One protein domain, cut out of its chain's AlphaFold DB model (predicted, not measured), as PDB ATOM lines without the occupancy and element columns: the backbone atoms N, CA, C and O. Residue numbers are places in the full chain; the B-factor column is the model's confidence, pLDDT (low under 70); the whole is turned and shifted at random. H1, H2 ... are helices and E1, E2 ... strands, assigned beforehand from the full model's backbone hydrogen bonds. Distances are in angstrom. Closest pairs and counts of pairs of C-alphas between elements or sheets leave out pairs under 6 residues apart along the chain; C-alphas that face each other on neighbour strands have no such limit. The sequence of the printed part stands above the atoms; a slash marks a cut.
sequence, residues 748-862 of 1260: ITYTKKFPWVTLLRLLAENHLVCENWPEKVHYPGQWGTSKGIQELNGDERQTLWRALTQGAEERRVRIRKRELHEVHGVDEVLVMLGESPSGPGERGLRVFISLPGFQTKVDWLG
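AT A GLANCE: This is residues 748 to 862 of the 1260 residues of an uncharacterized protein of Laetiporus sulphureus 93-53 (UniProt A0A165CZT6). A strongly twisted wall of five strands has the short helix H1 over one face, on E3, while the longer helix H2 sits past the end of the sheet where E1 ends and E2 begins, and only grazes it. A long loop, residues 774 to 793, leads from E1 to H2. The printed part has 115 residues with two named helices and five named strands, in the order H1 E1 H2 E2 E3 E4 E5; the sheet runs E2 E1 E3 E4 E5 and is mixed, with E1 and E3 parallel and the other neighbours antiparallel. The class is mixed, helices and strands, though under half of the residues are in named elements. The whole is compact, with a radius of gyration of the C-alphas of 13.9 A and spans of 39 by 35 by 24 A.

IN THESE COORDINATES: H1 is residues 759 to 765, 10.0 A long, and begins with C-alpha 759 at (-42.564, -29.381, 53.754). E1 is residues 768 to 773, 13.7 A. H2, the longest helix, is residues 794 to 805, 16.5 A, with C-alpha 794 at (-52.035, -46.147, 46.323). E2 is residues 814 to 817, 10.3 A. E3, the longest strand, is residues 828 to 834, 17.3 A. E4 is residues 846 to 850, 13.2 A. E5 is residues 855 to 859, 13.1 A, and ends with C-alpha 859 at (-35.108, -29.705, 37.194).

HOW THE PARTS SIT: E2 and E5 are the edge strands. E2 is antiparallel to E1, with N 769 and O 816 2.8 A apart, within hydrogen-bond range. E1 is parallel to E3, with N 833 and O 770 at 2.8 A. E3, E4 and E5 form a meander, each strand the antiparallel neighbour of the one before; E3 and E4 are a hairpin, with N 829 and O 849 at 2.8 A, and E4 and E5 are a hairpin, with N 848 and O 857 at 2.8 A. H1 is on the sheet, over E3, at a height of 6.9 A over the sheet. It runs slantwise to the strands, at 37 degrees to E3 on the local plane. The closest C-alphas of H1 and E3 are those of Ala 764 and Val 831, 5.8 A apart. H2 only grazes the sheet with its residues 799 to 804; its closest C-alpha to E1 is that of Ala 803, 7.6 A from that of Trp 773. H1 and H2 are apart. In both helices every O i to N i+4 pair is within hydrogen-bond range.

THE WHOLE: The two C-alphas farthest apart are those of Lys 752 and Pro 840, 42.6 A. The printed part has no cut. The links from E1 to H2 and from E3 to E4 are long, with 20 and 11 residues. The mean pLDDT of the printed part is 92.8; residues 861 to 862 are under 70.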
ATOM      1  N   ILE A 748     -36.542 -29.832  63.669       97.12
ATOM      2  CA  ILE A 748     -37.666 -29.086  63.091       97.12
ATOM      3  C   ILE A 748     -38.940 -29.407  63.873       97.12
ATOM      4  O   ILE A 748     -39.489 -30.509  63.809       97.12
ATOM      5  N   THR A 749     -39.449 -28.396  64.574       92.94
ATOM      6  CA  THR A 749     -40.790 -28.404  65.161       92.94
ATOM      7  C   THR A 749     -41.768 -27.680  64.237       92.94
ATOM      8  O   THR A 749     -41.407 -26.745  63.527       92.94
ATOM      9  N   TYR A 750     -43.019 -28.136  64.216       92.19
ATOM     10  CA  TYR A 750     -44.096 -27.556  63.415       92.19
ATOM     11  C   TYR A 750     -45.438 -27.691  64.157       92.19
ATOM     12  O   TYR A 750     -45.501 -28.239  65.260       92.19
ATOM     13  N   THR A 751     -46.515 -27.138  63.592       89.38
ATOM     14  CA  THR A 751     -47.830 -27.038  64.251       89.38
ATOM     15  C   THR A 751     -48.597 -28.375  64.301       89.38
ATOM     16  O   THR A 751     -48.130 -29.412  63.838       89.38
ATOM     17  N   LYS A 752     -49.809 -28.392  64.879       86.81
ATOM     18  CA  LYS A 752     -50.597 -29.630  65.070       86.81
ATOM     19  C   LYS A 752     -50.956 -30.379  63.770       86.81
ATOM     20  O   LYS A 752     -51.216 -31.580  63.841       86.81
ATOM     21  N   LYS A 753     -51.012 -29.710  62.608       92.62
ATOM     22  CA  LYS A 753     -51.331 -30.340  61.310       92.62
ATOM     23  C   LYS A 753     -50.033 -30.650  60.543       92.62
ATOM     24  O   LYS A 753     -49.112 -29.842  60.515       92.62
ATOM     25  N   PHE A 754     -49.949 -31.844  59.946       95.62
ATOM     26  CA  PHE A 754     -48.744 -32.331  59.258       95.62
ATOM     27  C   PHE A 754     -48.439 -31.485  58.000       95.62
ATOM     28  O   PHE A 754     -49.313 -31.372  57.138       95.62
ATOM     29  N   PRO A 755     -47.234 -30.902  57.862       95.19
ATOM     30  CA  PRO A 755     -46.985 -29.753  56.992       95.19
ATOM     31  C   PRO A 755     -46.663 -30.163  55.548       95.19
ATOM     32  O   PRO A 755     -45.679 -29.703  54.994       95.19
ATOM     33  N   TRP A 756     -47.444 -31.049  54.920       96.19
ATOM     34  CA  TRP A 756     -47.091 -31.617  53.604       96.19
ATOM     35  C   TRP A 756     -46.854 -30.547  52.526       96.19
ATOM     36  O   TRP A 756     -45.793 -30.519  51.914       96.19
ATOM     37  N   VAL A 757     -47.801 -29.623  52.341       94.25
ATOM     38  CA  VAL A 757     -47.696 -28.550  51.330       94.25
ATOM     39  C   VAL A 757     -46.546 -27.579  51.644       94.25
ATOM     40  O   VAL A 757     -45.920 -27.040  50.739       94.25
ATOM     41  N   THR A 758     -46.216 -27.385  52.924       95.62
ATOM     42  CA  THR A 758     -45.125 -26.509  53.379       95.62
ATOM     43  C   THR A 758     -43.813 -27.251  53.664       95.62
ATOM     44  O   THR A 758     -42.856 -26.626  54.114       95.62
ATOM     45  N   LEU A 759     -43.716 -28.554  53.377       97.12
ATOM     46  CA  LEU A 759     -42.564 -29.381  53.754       97.12
ATOM     47  C   LEU A 759     -41.294 -28.942  53.021       97.12
ATOM     48  O   LEU A 759     -40.259 -28.748  53.654       97.12
ATOM     49  N   LEU A 760     -41.384 -28.689  51.713       97.38
ATOM     50  CA  LEU A 760     -40.265 -28.145  50.941       97.38
ATOM     51  C   LEU A 760     -39.814 -26.772  51.466       97.38
ATOM     52  O   LEU A 760     -38.617 -26.507  51.555       97.38
ATOM     53  N   ARG A 761     -40.761 -25.915  51.871       96.69
ATOM     54  CA  ARG A 761     -40.461 -24.612  52.481       96.69
ATOM     55  C   ARG A 761     -39.721 -24.772  53.815       96.69
ATOM     56  O   ARG A 761     -38.708 -24.109  54.009       96.69
ATOM     57  N   LEU A 762     -40.164 -25.683  54.685       97.31
ATOM     58  CA  LEU A 762     -39.473 -25.985  55.944       97.31
ATOM     59  C   LEU A 762     -38.046 -26.506  55.702       97.31
ATOM     60  O   LEU A 762     -37.134 -26.127  56.435       97.31
ATOM     61  N   LEU A 763     -37.827 -27.321  54.663       97.88
ATOM     62  CA  LEU A 763     -36.487 -27.764  54.257       97.88
ATOM     63  C   LEU A 763     -35.621 -26.581  53.776       97.88
ATOM     64  O   LEU A 763     -34.478 -26.451  54.215       97.88
ATOM     65  N   ALA A 764     -36.169 -25.675  52.955       97.00
ATOM     66  CA  ALA A 764     -35.463 -24.474  52.494       97.00
ATOM     67  C   ALA A 764     -35.031 -23.565  53.660       97.00
ATOM     68  O   ALA A 764     -33.854 -23.203  53.751       97.00
ATOM     69  N   GLU A 765     -35.975 -23.238  54.552       96.56
ATOM     70  CA  GLU A 765     -35.797 -22.333  55.699       96.56
ATOM     71  C   GLU A 765     -34.800 -22.875  56.735       96.56
ATOM     72  O   GLU A 765     -34.059 -22.101  57.334       96.56
ATOM     73  N   ASN A 766     -34.724 -24.198  56.920       97.31
ATOM     74  CA  ASN A 766     -33.799 -24.839  57.867       97.31
ATOM     75  C   ASN A 766     -32.476 -25.300  57.224       97.31
ATOM     76  O   ASN A 766     -31.658 -25.948  57.875       97.31
ATOM     77  N   HIS A 767     -32.240 -24.956  55.954       96.81
ATOM     78  CA  HIS A 767     -31.069 -25.372  55.178       96.81
ATOM     79  C   HIS A 767     -30.870 -26.896  55.111       96.81
ATOM     80  O   HIS A 767     -29.762 -27.391  55.324       96.81
ATOM     81  N   LEU A 768     -31.932 -27.640  54.795       98.06
ATOM     82  CA  LEU A 768     -31.917 -29.096  54.657       98.06
ATOM     83  C   LEU A 768     -32.235 -29.546  53.222       98.06
ATOM     84  O   LEU A 768     -32.921 -28.848  52.477       98.06
ATOM     85  N   VAL A 769     -31.768 -30.744  52.870       98.06
ATOM     86  CA  VAL A 769     -32.088 -31.462  51.627       98.06
ATOM     87  C   VAL A 769     -32.670 -32.824  51.990       98.06
ATOM     88  O   VAL A 769     -32.094 -33.549  52.803       98.06
ATOM     89  N   CYS A 770     -33.802 -33.178  51.387       98.31
ATOM     90  CA  CYS A 770     -34.357 -34.527  51.425       98.31
ATOM     91  C   CYS A 770     -33.811 -35.331  50.235       98.31
ATOM     92  O   CYS A 770     -34.136 -35.038  49.089       98.31
ATOM     93  N   GLU A 771     -32.948 -36.306  50.501       97.44
ATOM     94  CA  GLU A 771     -32.326 -37.172  49.496       97.44
ATOM     95  C   GLU A 771     -33.076 -38.494  49.327       97.44
ATOM     96  O   GLU A 771     -33.827 -38.918  50.211       97.44
ATOM     97  N   ASN A 772     -32.800 -39.167  48.205       97.12
ATOM     98  CA  ASN A 772     -33.392 -40.439  47.802       97.12
ATOM     99  C   ASN A 772     -34.922 -40.403  47.703       97.12
ATOM    100  O   ASN A 772     -35.589 -41.387  48.021       97.12
ATOM    101  N   TRP A 773     -35.502 -39.277  47.274       97.62
ATOM    102  CA  TRP A 773     -36.937 -39.250  47.004       97.62
ATOM    103  C   TRP A 773     -37.270 -40.237  45.867       97.62
ATOM    104  O   TRP A 773     -36.685 -40.123  44.785       97.62
ATOM    105  N   PRO A 774     -38.158 -41.220  46.082       96.69
ATOM    106  CA  PRO A 774     -38.377 -42.282  45.107       96.69
ATOM    107  C   PRO A 774     -38.906 -41.745  43.776       96.69
ATOM    108  O   PRO A 774     -39.743 -40.839  43.731       96.69
ATOM    109  N   GLU A 775     -38.437 -42.339  42.677       93.31
ATOM    110  CA  GLU A 775     -38.953 -42.038  41.343       93.31
ATOM    111  C   GLU A 775     -40.475 -42.228  41.270       93.31
ATOM    112  O   GLU A 775     -41.043 -43.110  41.915       93.31
ATOM    113  N   LYS A 776     -41.132 -41.423  40.425       93.69
ATOM    114  CA  LYS A 776     -42.580 -41.475  40.128       93.69
ATOM    115  C   LYS A 776     -43.505 -41.170  41.320       93.69
ATOM    116  O   LYS A 776     -44.705 -41.054  41.110       93.69
ATOM    117  N   VAL A 777     -42.980 -40.955  42.529       96.69
ATOM    118  CA  VAL A 777     -43.748 -40.445  43.674       96.69
ATOM    119  C   VAL A 777     -43.799 -38.922  43.627       96.69
ATOM    120  O   VAL A 777     -42.765 -38.257  43.713       96.69
ATOM    121  N   HIS A 778     -45.007 -38.364  43.550       96.88
ATOM    122  CA  HIS A 778     -45.211 -36.917  43.555       96.88
ATOM    123  C   HIS A 778     -44.640 -36.266  44.826       96.88
ATOM    124  O   HIS A 778     -44.868 -36.730  45.946       96.88
ATOM    125  N   TYR A 779     -43.866 -35.193  44.656       96.62
ATOM    126  CA  TYR A 779     -43.193 -34.528  45.772       96.62
ATOM    127  C   TYR A 779     -44.166 -33.623  46.563       96.62
ATOM    128  O   TYR A 779     -45.221 -33.227  46.052       96.62
ATOM    129  N   PRO A 780     -43.847 -33.256  47.819       96.56
ATOM    130  CA  PRO A 780     -44.760 -32.496  48.668       96.56
ATOM    131  C   PRO A 780     -45.091 -31.119  48.071       96.56
ATOM    132  O   PRO A 780     -44.203 -30.301  47.846       96.56
ATOM    133  N   GLY A 781     -46.377 -30.869  47.803       92.50
ATOM    134  CA  GLY A 781     -46.863 -29.628  47.186       92.50
ATOM    135  C   GLY A 781     -46.873 -29.597  45.648       92.50
ATOM    136  O   GLY A 781     -47.307 -28.592  45.092       92.50
ATOM    137  N   GLN A 782     -46.468 -30.668  44.949       94.50
ATOM    138  CA  GLN A 782     -46.376 -30.701  43.475       94.50
ATOM    139  C   GLN A 782     -47.679 -30.331  42.740       94.50
ATOM    140  O   GLN A 782     -47.623 -29.698  41.689       94.50
ATOM    141  N   TRP A 783     -48.842 -30.697  43.285       88.88
ATOM    142  CA  TRP A 783     -50.152 -30.406  42.686       88.88
ATOM    143  C   TRP A 783     -50.803 -29.100  43.179       88.88
ATOM    144  O   TRP A 783     -51.887 -28.749  42.721       88.88
ATOM    145  N   GLY A 784     -50.176 -28.368  44.112       81.25
ATOM    146  CA  GLY A 784     -50.712 -27.119  44.680       81.25
ATOM    147  C   GLY A 784     -51.983 -27.267  45.536       81.25
ATOM    148  O   GLY A 784     -52.485 -26.280  46.071       81.25
ATOM    149  N   THR A 785     -52.503 -28.485  45.678       76.94
ATOM    150  CA  THR A 785     -53.748 -28.817  46.372       76.94
ATOM    151  C   THR A 785     -53.587 -28.953  47.894       76.94
ATOM    152  O   THR A 785     -52.490 -29.105  48.435       76.94
ATOM    153  N   SER A 786     -54.706 -28.818  48.615       82.31
ATOM    154  CA  SER A 786     -54.757 -28.707  50.081       82.31
ATOM    155  C   SER A 786     -55.022 -30.021  50.828       82.31
ATOM    156  O   SER A 786     -54.952 -30.043  52.057       82.31
ATOM    157  N   LYS A 787     -55.307 -31.123  50.121       85.75
ATOM    158  CA  LYS A 787     -55.566 -32.456  50.705       85.75
ATOM    159  C   LYS A 787     -54.255 -33.140  51.138       85.75
ATOM    160  O   LYS A 787     -54.246 -34.077  51.938       85.75
ATOM    161  N   GLY A 788     -53.120 -32.629  50.666       92.19
ATOM    162  CA  GLY A 788     -51.787 -32.974  51.128       92.19
ATOM    163  C   GLY A 788     -51.403 -34.412  50.782       92.19
ATOM    164  O   GLY A 788     -51.593 -34.869  49.665       92.19
ATOM    165  N   ILE A 789     -50.874 -35.167  51.746       94.56
ATOM    166  CA  ILE A 789     -50.399 -36.539  51.492       94.56
ATOM    167  C   ILE A 789     -51.519 -37.538  51.123       94.56
ATOM    168  O   ILE A 789     -51.233 -38.636  50.654       94.56
ATOM    169  N   GLN A 790     -52.797 -37.169  51.288       94.56
ATOM    170  CA  GLN A 790     -53.932 -37.942  50.759       94.56
ATOM    171  C   GLN A 790     -54.070 -37.853  49.229       94.56
ATOM    172  O   GLN A 790     -54.865 -38.594  48.659       94.56
ATOM    173  N   GLU A 791     -53.324 -36.969  48.566       93.56
ATOM    174  CA  GLU A 791     -53.358 -36.799  47.109       93.56
ATOM    175  C   GLU A 791     -52.567 -37.893  46.390       93.56
ATOM    176  O   GLU A 791     -52.948 -38.293  45.295       93.56
ATOM    177  N   LEU A 792     -51.512 -38.422  47.031       95.69
ATOM    178  CA  LEU A 792     -50.732 -39.539  46.497       95.69
ATOM    179  C   LEU A 792     -51.649 -40.727  46.189       95.69
ATOM    180  O   LEU A 792     -52.515 -41.066  47.004       95.69
ATOM    181  N   ASN A 793     -51.435 -41.400  45.063       95.50
ATOM    182  CA  ASN A 793     -52.162 -42.624  44.733       95.50
ATOM    183  C   ASN A 793     -51.686 -43.818  45.597       95.50
ATOM    184  O   ASN A 793     -50.756 -43.698  46.399       95.50
ATOM    185  N   GLY A 794     -52.357 -44.971  45.498       95.12
ATOM    186  CA  GLY A 794     -52.035 -46.147  46.323       95.12
ATOM    187  C   GLY A 794     -50.592 -46.638  46.144       95.12
ATOM    188  O   GLY A 794     -49.886 -46.857  47.131       95.12
ATOM    189  N   ASP A 795     -50.143 -46.724  44.894       96.19
ATOM    190  CA  ASP A 795     -48.820 -47.221  44.514       96.19
ATOM    191  C   ASP A 795     -47.715 -46.231  44.913       96.19
ATOM    192  O   ASP A 795     -46.645 -46.631  45.372       96.19
ATOM    193  N   GLU A 796     -47.987 -44.926  44.824       96.81
ATOM    194  CA  GLU A 796     -47.099 -43.855  45.287       96.81
ATOM    195  C   GLU A 796     -46.929 -43.868  46.806       96.81
ATOM    196  O   GLU A 796     -45.803 -43.781  47.295       96.81
ATOM    197  N   ARG A 797     -48.023 -44.021  47.571       96.75
ATOM    198  CA  ARG A 797     -47.956 -44.178  49.036       96.75
ATOM    199  C   ARG A 797     -47.129 -45.404  49.400       96.75
ATOM    200  O   ARG A 797     -46.264 -45.316  50.267       96.75
ATOM    201  N   GLN A 798     -47.373 -46.534  48.736       96.19
ATOM    202  CA  GLN A 798     -46.637 -47.766  48.995       96.19
ATOM    203  C   GLN A 798     -45.149 -47.592  48.665       96.19
ATOM    204  O   GLN A 798     -44.303 -47.917  49.492       96.19
ATOM    205  N   THR A 799     -44.822 -47.013  47.510       96.50
ATOM    206  CA  THR A 799     -43.440 -46.758  47.068       96.50
ATOM    207  C   THR A 799     -42.711 -45.796  48.009       96.50
ATOM    208  O   THR A 799     -41.589 -46.086  48.425       96.50
ATOM    209  N   LEU A 800     -43.361 -44.707  48.436       97.62
ATOM    210  CA  LEU A 800     -42.822 -43.774  49.429       97.62
ATOM    211  C   LEU A 800     -42.584 -44.449  50.787       97.62
ATOM    212  O   LEU A 800     -41.556 -44.225  51.421       97.62
ATOM    213  N   TRP A 801     -43.504 -45.309  51.223       97.50
ATOM    214  CA  TRP A 801     -43.350 -46.090  52.447       97.50
ATOM    215  C   TRP A 801     -42.191 -47.091  52.361       97.50
ATOM    216  O   TRP A 801     -41.390 -47.138  53.298       97.50
ATOM    217  N   ARG A 802     -42.034 -47.824  51.243       96.69
ATOM    218  CA  ARG A 802     -40.868 -48.699  51.008       96.69
ATOM    219  C   ARG A 802     -39.570 -47.891  51.087       96.69
ATOM    220  O   ARG A 802     -38.664 -48.270  51.825       96.69
ATOM    221  N   ALA A 803     -39.502 -46.747  50.402       96.88
ATOM    222  CA  ALA A 803     -38.326 -45.876  50.379       96.88
ATOM    223  C   ALA A 803     -37.997 -45.250  51.752       96.88
ATOM    224  O   ALA A 803     -36.835 -44.983  52.039       96.88
ATOM    225  N   LEU A 804     -38.988 -45.060  52.631       97.31
ATOM    226  CA  LEU A 804     -38.785 -44.607  54.015       97.31
ATOM    227  C   LEU A 804     -38.365 -45.729  54.983       97.31
ATOM    228  O   LEU A 804     -37.685 -45.443  55.966       97.31
ATOM    229  N   THR A 805     -38.777 -46.983  54.755       96.50
ATOM    230  CA  THR A 805     -38.709 -48.044  55.788       96.50
ATOM    231  C   THR A 805     -37.915 -49.285  55.383       96.50
ATOM    232  O   THR A 805     -37.087 -49.761  56.163       96.50
ATOM    233  N   GLN A 806     -38.143 -49.804  54.178       94.25
ATOM    234  CA  GLN A 806     -37.568 -51.055  53.673       94.25
ATOM    235  C   GLN A 806     -36.310 -50.830  52.831       94.25
ATOM    236  O   GLN A 806     -35.470 -51.721  52.734       94.25
ATOM    237  N   GLY A 807     -36.157 -49.639  52.245       91.69
ATOM    238  CA  GLY A 807     -34.991 -49.275  51.446       91.69
ATOM    239  C   GLY A 807     -33.681 -49.489  52.209       91.69
ATOM    240  O   GLY A 807     -33.576 -49.151  53.397       91.69
ATOM    241  N   ALA A 808     -32.684 -50.037  51.507       93.88
ATOM    242  CA  ALA A 808     -31.302 -50.109  51.978       93.88
ATOM    243  C   ALA A 808     -30.825 -48.716  52.419       93.88
ATOM    244  O   ALA A 808     -31.246 -47.715  51.846       93.88
ATOM    245  N   GLU A 809     -29.958 -48.639  53.428       94.38
ATOM    246  CA  GLU A 809     -29.619 -47.382  54.116       94.38
ATOM    247  C   GLU A 809     -29.123 -46.269  53.168       94.38
ATOM    248  O   GLU A 809     -29.493 -45.106  53.320       94.38
ATOM    249  N   GLU A 810     -28.386 -46.638  52.117       93.88
ATOM    250  CA  GLU A 810     -27.911 -45.728  51.065       93.88
ATOM    251  C   GLU A 810     -29.028 -45.147  50.181       93.88
ATOM    252  O   GLU A 810     -28.886 -44.027  49.698       93.88
ATOM    253  N   ARG A 811     -30.125 -45.895  49.985       94.75
ATOM    254  CA  ARG A 811     -31.298 -45.563  49.146       94.75
ATOM    255  C   ARG A 811     -32.510 -45.098  49.955       94.75
ATOM    256  O   ARG A 811     -33.543 -44.762  49.387       94.75
ATOM    257  N   ARG A 812     -32.427 -45.115  51.285       96.94
ATOM    258  CA  ARG A 812     -33.528 -44.701  52.154       96.94
ATOM    259  C   ARG A 812     -33.741 -43.196  52.041       96.94
ATOM    260  O   ARG A 812     -32.763 -42.444  52.026       96.94
ATOM    261  N   VAL A 813     -35.002 -42.760  52.009       98.00
ATOM    262  CA  VAL A 813     -35.362 -41.338  52.097       98.00
ATOM    263  C   VAL A 813     -34.760 -40.781  53.381       98.00
ATOM    264  O   VAL A 813     -35.102 -41.222  54.480       98.00
ATOM    265  N   ARG A 814     -33.847 -39.821  53.244       97.44
ATOM    266  CA  ARG A 814     -33.094 -39.248  54.364       97.44
ATOM    267  C   ARG A 814     -33.056 -37.736  54.252       97.44
ATOM    268  O   ARG A 814     -33.014 -37.190  53.155       97.44
ATOM    269  N   ILE A 815     -33.058 -37.049  55.386       98.25
ATOM    270  CA  ILE A 815     -32.842 -35.603  55.425       98.25
ATOM    271  C   ILE A 815     -31.402 -35.368  55.877       98.25
ATOM    272  O   ILE A 815     -30.961 -35.965  56.861       98.25
ATOM    273  N   ARG A 816     -30.670 -34.497  55.180       97.56
ATOM    274  CA  ARG A 816     -29.358 -33.995  55.612       97.56
ATOM    275  C   ARG A 816     -29.306 -32.475  55.546       97.56
ATOM    276  O   ARG A 816     -30.175 -31.836  54.959       97.56
ATOM    277  N   LYS A 817     -28.252 -31.891  56.114       97.88
ATOM    278  CA  LYS A 817     -27.960 -30.467  55.940       97.88
ATOM    279  C   LYS A 817     -27.513 -30.184  54.499       97.88
ATOM    280  O   LYS A 817     -26.779 -30.977  53.906       97.88
ATOM    281  N   ARG A 818     -27.965 -29.054  53.958       96.62
ATOM    282  CA  ARG A 818     -27.584 -28.528  52.644       96.62
ATOM    283  C   ARG A 818     -26.140 -28.038  52.671       96.62
ATOM    284  O   ARG A 818     -25.732 -27.341  53.603       96.62
ATOM    285  N   GLU A 819     -25.385 -28.366  51.636       96.19
ATOM    286  CA  GLU A 819     -24.031 -27.871  51.425       96.19
ATOM    287  C   GLU A 819     -24.030 -26.512  50.712       96.19
ATOM    288  O   GLU A 819     -24.959 -26.148  49.990       96.19
ATOM    289  N   LEU A 820     -22.954 -25.739  50.894       91.38
ATOM    290  CA  LEU A 820     -22.828 -24.394  50.315       91.38
ATOM    291  C   LEU A 820     -22.886 -24.387  48.777       91.38
ATOM    292  O   LEU A 820     -23.279 -23.384  48.190       91.38
ATOM    293  N   HIS A 821     -22.518 -25.499  48.135       88.94
ATOM    294  CA  HIS A 821     -22.499 -25.640  46.680       88.94
ATOM    295  C   HIS A 821     -23.869 -26.011  46.070       88.94
ATOM    296  O   HIS A 821     -24.006 -26.044  44.850       88.94
ATOM    297  N   GLU A 822     -24.887 -26.278  46.899       89.56
ATOM    298  CA  GLU A 822     -26.245 -26.674  46.476       89.56
ATOM    299  C   GLU A 822     -27.224 -25.483  46.389       89.56
ATOM    300  O   GLU A 822     -28.446 -25.654  46.333       89.56
ATOM    301  N   VAL A 823     -26.687 -24.262  46.395       88.56
ATOM    302  CA  VAL A 823     -27.406 -23.030  46.052       88.56
ATOM    303  C   VAL A 823     -27.173 -22.751  44.567       88.56
ATOM    304  O   VAL A 823     -26.031 -22.722  44.107       88.56
ATOM    305  N   HIS A 824     -28.250 -22.580  43.805       87.94
ATOM    306  CA  HIS A 824     -28.212 -22.355  42.366       87.94
ATOM    307  C   HIS A 824     -28.593 -20.900  42.055       87.94
ATOM    308  O   HIS A 824     -29.669 -20.420  42.406       87.94
ATOM    309  N   GLY A 825     -27.686 -20.159  41.418       89.44
ATOM    310  CA  GLY A 825     -27.829 -18.706  41.307       89.44
ATOM    311  C   GLY A 825     -27.741 -18.012  42.675       89.44
ATOM    312  O   GLY A 825     -27.008 -18.460  43.553       89.44
ATOM    313  N   VAL A 826     -28.458 -16.896  42.834       86.12
ATOM    314  CA  VAL A 826     -28.444 -16.087  44.071       86.12
ATOM    315  C   VAL A 826     -29.418 -16.630  45.124       86.12
ATOM    316  O   VAL A 826     -29.112 -16.602  46.313       86.12
ATOM    317  N   ASP A 827     -30.566 -17.150  44.680       93.62
ATOM    318  CA  ASP A 827     -31.757 -17.334  45.519       93.62
ATOM    319  C   ASP A 827     -32.412 -18.726  45.427       93.62
ATOM    320  O   ASP A 827     -33.313 -19.022  46.217       93.62
ATOM    321  N   GLU A 828     -32.006 -19.591  44.485       96.31
ATOM    322  CA  GLU A 828     -32.590 -20.932  44.352       96.31
ATOM    323  C   GLU A 828     -31.845 -21.939  45.236       96.31
ATOM    324  O   GLU A 828     -30.623 -22.074  45.203       96.31
ATOM    325  N   VAL A 829     -32.597 -22.685  46.033       96.81
ATOM    326  CA  VAL A 829     -32.094 -23.606  47.051       96.81
ATOM    327  C   VAL A 829     -32.534 -25.020  46.711       96.81
ATOM    328  O   VAL A 829     -33.736 -25.268  46.640       96.81
ATOM    329  N   LEU A 830     -31.599 -25.963  46.553       97.44
ATOM    330  CA  LEU A 830     -31.958 -27.382  46.496       97.44
ATOM    331  C   LEU A 830     -32.608 -27.791  47.830       97.44
ATOM    332  O   LEU A 830     -32.045 -27.540  48.896       97.44
ATOM    333  N   VAL A 831     -33.786 -28.415  47.756       97.88
ATOM    334  CA  VAL A 831     -34.538 -28.931  48.919       97.88
ATOM    335  C   VAL A 831     -34.835 -30.421  48.824       97.88
ATOM    336  O   VAL A 831     -35.030 -31.069  49.852       97.88
ATOM    337  N   MET A 832     -34.866 -30.984  47.615       97.88
ATOM    338  CA  MET A 832     -35.124 -32.405  47.413       97.88
ATOM    339  C   MET A 832     -34.334 -32.951  46.226       97.88
ATOM    340  O   MET A 832     -34.281 -32.330  45.161       97.88
ATOM    341  N   LEU A 833     -33.746 -34.123  46.432       96.81
ATOM    342  CA  LEU A 833     -32.983 -34.894  45.466       96.81
ATOM    343  C   LEU A 833     -33.579 -36.306  45.407       96.81
ATOM    344  O   LEU A 833     -33.774 -36.952  46.438       96.81
ATOM    345  N   GLY A 834     -33.894 -36.768  44.202       96.44
ATOM    346  CA  GLY A 834     -34.426 -38.103  43.965       96.44
ATOM    347  C   GLY A 834     -33.417 -39.210  44.261       96.44
ATOM    348  O   GLY A 834     -32.235 -38.953  44.492       96.44
ATOM    349  N   GLU A 835     -33.878 -40.458  44.220       94.12
ATOM    350  CA  GLU A 835     -32.973 -41.599  44.076       94.12
ATOM    351  C   GLU A 835     -32.106 -41.416  42.813       94.12
ATOM    352  O   GLU A 835     -32.531 -40.811  41.821       94.12
ATOM    353  N   SER A 836     -30.857 -41.894  42.851       88.31
ATOM    354  CA  SER A 836     -30.009 -41.889  41.655       88.31
ATOM    355  C   SER A 836     -30.610 -42.851  40.626       88.31
ATOM    356  O   SER A 836     -30.808 -44.020  40.963       88.31
ATOM    357  N   PRO A 837     -30.918 -42.389  39.402       85.75
ATOM    358  CA  PRO A 837     -31.751 -43.143  38.481       85.75
ATOM    359  C   PRO A 837     -31.039 -44.402  38.008       85.75
ATOM    360  O   PRO A 837     -29.817 -44.431  37.835       85.75
ATOM    361  N   SER A 838     -31.822 -45.455  37.789       80.19
ATOM    362  CA  SER A 838     -31.283 -46.761  37.397       80.19
ATOM    363  C   SER A 838     -30.715 -46.787  35.968       80.19
ATOM    364  O   SER A 838     -29.855 -47.620  35.675       80.19
ATOM    365  N   GLY A 839     -31.147 -45.870  35.090       81.19
ATOM    366  CA  GLY A 839     -30.649 -45.726  33.724       81.19
ATOM    367  C   GLY A 839     -29.410 -44.818  33.610       81.19
ATOM    368  O   GLY A 839     -29.451 -43.655  34.026       81.19
ATOM    369  N   PRO A 840     -28.301 -45.271  32.989       80.31
ATOM    370  CA  PRO A 840     -27.130 -44.426  32.765       80.31
ATOM    371  C   PRO A 840     -27.436 -43.303  31.759       80.31
ATOM    372  O   PRO A 840     -27.574 -43.545  30.562       80.31
ATOM    373  N   GLY A 841     -27.500 -42.061  32.247       81.06
ATOM    374  CA  GLY A 841     -27.781 -40.858  31.447       81.06
ATOM    375  C   GLY A 841     -29.123 -40.187  31.762       81.06
ATOM    376  O   GLY A 841     -29.338 -39.040  31.365       81.06
ATOM    377  N   GLU A 842     -29.990 -40.854  32.522       83.06
ATOM    378  CA  GLU A 842     -31.144 -40.219  33.161       83.06
ATOM    379  C   GLU A 842     -30.681 -39.301  34.310       83.06
ATOM    380  O   GLU A 842     -29.536 -39.366  34.770       83.06
ATOM    381  N   ARG A 843     -31.563 -38.414  34.787       79.94
ATOM    382  CA  ARG A 843     -31.319 -37.598  35.986       79.94
ATOM    383  C   ARG A 843     -32.450 -37.791  36.985       79.94
ATOM    384  O   ARG A 843     -33.613 -37.627  36.632       79.94
ATOM    385  N   GLY A 844     -32.088 -38.098  38.229       89.75
ATOM    386  CA  GLY A 844     -33.034 -38.147  39.339       89.75
ATOM    387  C   GLY A 844     -33.627 -36.765  39.616       89.75
ATOM    388  O   GLY A 844     -32.974 -35.745  39.373       89.75
ATOM    389  N   LEU A 845     -34.859 -36.753  40.133       94.88
ATOM    390  CA  LEU A 845     -35.624 -35.559  40.505       94.88
ATOM    391  C   LEU A 845     -34.761 -34.527  41.250       94.88
ATOM    392  O   LEU A 845     -34.078 -34.864  42.215       94.88
ATOM    393  N   ARG A 846     -34.837 -33.252  40.861       96.00
ATOM    394  CA  ARG A 846     -34.247 -32.140  41.618       96.00
ATOM    395  C   ARG A 846     -35.278 -31.048  41.825       96.00
ATOM    396  O   ARG A 846     -35.743 -30.443  40.862       96.00
ATOM    397  N   VAL A 847     -35.621 -30.784  43.081       97.00
ATOM    398  CA  VAL A 847     -36.547 -29.713  43.451       97.00
ATOM    399  C   VAL A 847     -35.767 -28.584  44.106       97.00
ATOM    400  O   VAL A 847     -35.144 -28.767  45.157       97.00
ATOM    401  N   PHE A 848     -35.829 -27.415  43.480       97.31
ATOM    402  CA  PHE A 848     -35.303 -26.160  43.990       97.31
ATOM    403  C   PHE A 848     -36.451 -25.267  44.478       97.31
ATOM    404  O   PHE A 848     -37.547 -25.286  43.918       97.31
ATOM    405  N   ILE A 849     -36.189 -24.445  45.492       97.00
ATOM    406  CA  ILE A 849     -37.075 -23.360  45.924       97.00
ATOM    407  C   ILE A 849     -36.357 -22.021  45.784       97.00
ATOM    408  O   ILE A 849     -35.268 -21.845  46.320       97.00
ATOM    409  N   SER A 850     -36.999 -21.067  45.114       96.25
ATOM    410  CA  SER A 850     -36.654 -19.646  45.198       96.25
ATOM    411  C   SER A 850     -37.019 -19.127  46.588       96.25
ATOM    412  O   SER A 850     -38.201 -19.092  46.932       96.25
ATOM    413  N   LEU A 851     -36.031 -18.721  47.388       93.44
ATOM    414  CA  LEU A 851     -36.260 -18.111  48.705       93.44
ATOM    415  C   LEU A 851     -37.211 -16.891  48.649       93.44
ATOM    416  O   LEU A 851     -38.181 -16.873  49.413       93.44
ATOM    417  N   PRO A 852     -37.045 -15.906  47.739       91.19
ATOM    418  CA  PRO A 852     -38.084 -14.918  47.491       91.19
ATOM    419  C   PRO A 852     -39.295 -15.595  46.831       91.19
ATOM    420  O   PRO A 852     -39.217 -16.153  45.734       91.19
ATOM    421  N   GLY A 853     -40.435 -15.545  47.523       90.94
ATOM    422  CA  GLY A 853     -41.728 -16.040  47.039       90.94
ATOM    423  C   GLY A 853     -41.977 -17.547  47.185       90.94
ATOM    424  O   GLY A 853     -43.077 -17.984  46.860       90.94
ATOM    425  N   PHE A 854     -41.012 -18.335  47.674       93.50
ATOM    426  CA  PHE A 854     -41.109 -19.800  47.832       93.50
ATOM    427  C   PHE A 854     -41.519 -20.562  46.556       93.50
ATOM    428  O   PHE A 854     -42.105 -21.644  46.620       93.50
ATOM    429  N   GLN A 855     -41.208 -20.010  45.378       95.00
ATOM    430  CA  GLN A 855     -41.556 -20.635  44.103       95.00
ATOM    431  C   GLN A 855     -40.757 -21.925  43.909       95.00
ATOM    432  O   GLN A 855     -39.532 -21.930  44.025       95.00
ATOM    433  N   THR A 856     -41.458 -23.018  43.615       95.81
ATOM    434  CA  THR A 856     -40.851 -24.337  43.408       95.81
ATOM    435  C   THR A 856     -40.486 -24.524  41.937       95.81
ATOM    436  O   THR A 856     -41.344 -24.426  41.063       95.81
ATOM    437  N   LYS A 857     -39.213 -24.817  41.673       95.62
ATOM    438  CA  LYS A 857     -38.636 -25.048  40.346       95.62
ATOM    439  C   LYS A 857     -38.095 -26.471  40.292       95.62
ATOM    440  O   LYS A 857     -37.232 -26.833  41.087       95.62
ATOM    441  N   VAL A 858     -38.590 -27.275  39.357       94.62
ATOM    442  CA  VAL A 858     -38.172 -28.675  39.215       94.62
ATOM    443  C   VAL A 858     -37.246 -28.817  38.015       94.62
ATOM    444  O   VAL A 858     -37.634 -28.499  36.892       94.62
ATOM    445  N   ASP A 859     -36.030 -29.300  38.251       92.12
ATOM    446  CA  ASP A 859     -35.108 -29.705  37.194       92.12
ATOM    447  C   ASP A 859     -35.301 -31.200  36.903       92.12
ATOM    448  O   ASP A 859     -34.848 -32.068  37.650       92.12
ATOM    449  N   TRP A 860     -36.002 -31.475  35.804       80.62
ATOM    450  CA  TRP A 860     -36.160 -32.804  35.203       80.62
ATOM    451  C   TRP A 860     -35.216 -33.012  33.998       80.62
ATOM    452  O   TRP A 860     -35.422 -33.938  33.214       80.62
ATOM    453  N   LEU A 861     -34.243 -32.121  33.749       54.97
ATOM    454  CA  LEU A 861     -33.594 -32.022  32.437       54.97
ATOM    455  C   LEU A 861     -32.659 -33.199  32.132       54.97
ATOM    456  O   LEU A 861     -31.469 -33.192  32.461       54.97
ATOM    457  N   GLY A 862     -33.197 -34.163  31.384       48.91
ATOM    458  CA  GLY A 862     -32.429 -35.104  30.577       48.91
ATOM    459  C   GLY A 862     -31.474 -34.404  29.595       48.91
ATOM    460  O   GLY A 862     -31.526 -33.197  29.357       48.91
TER     461      GLY A 862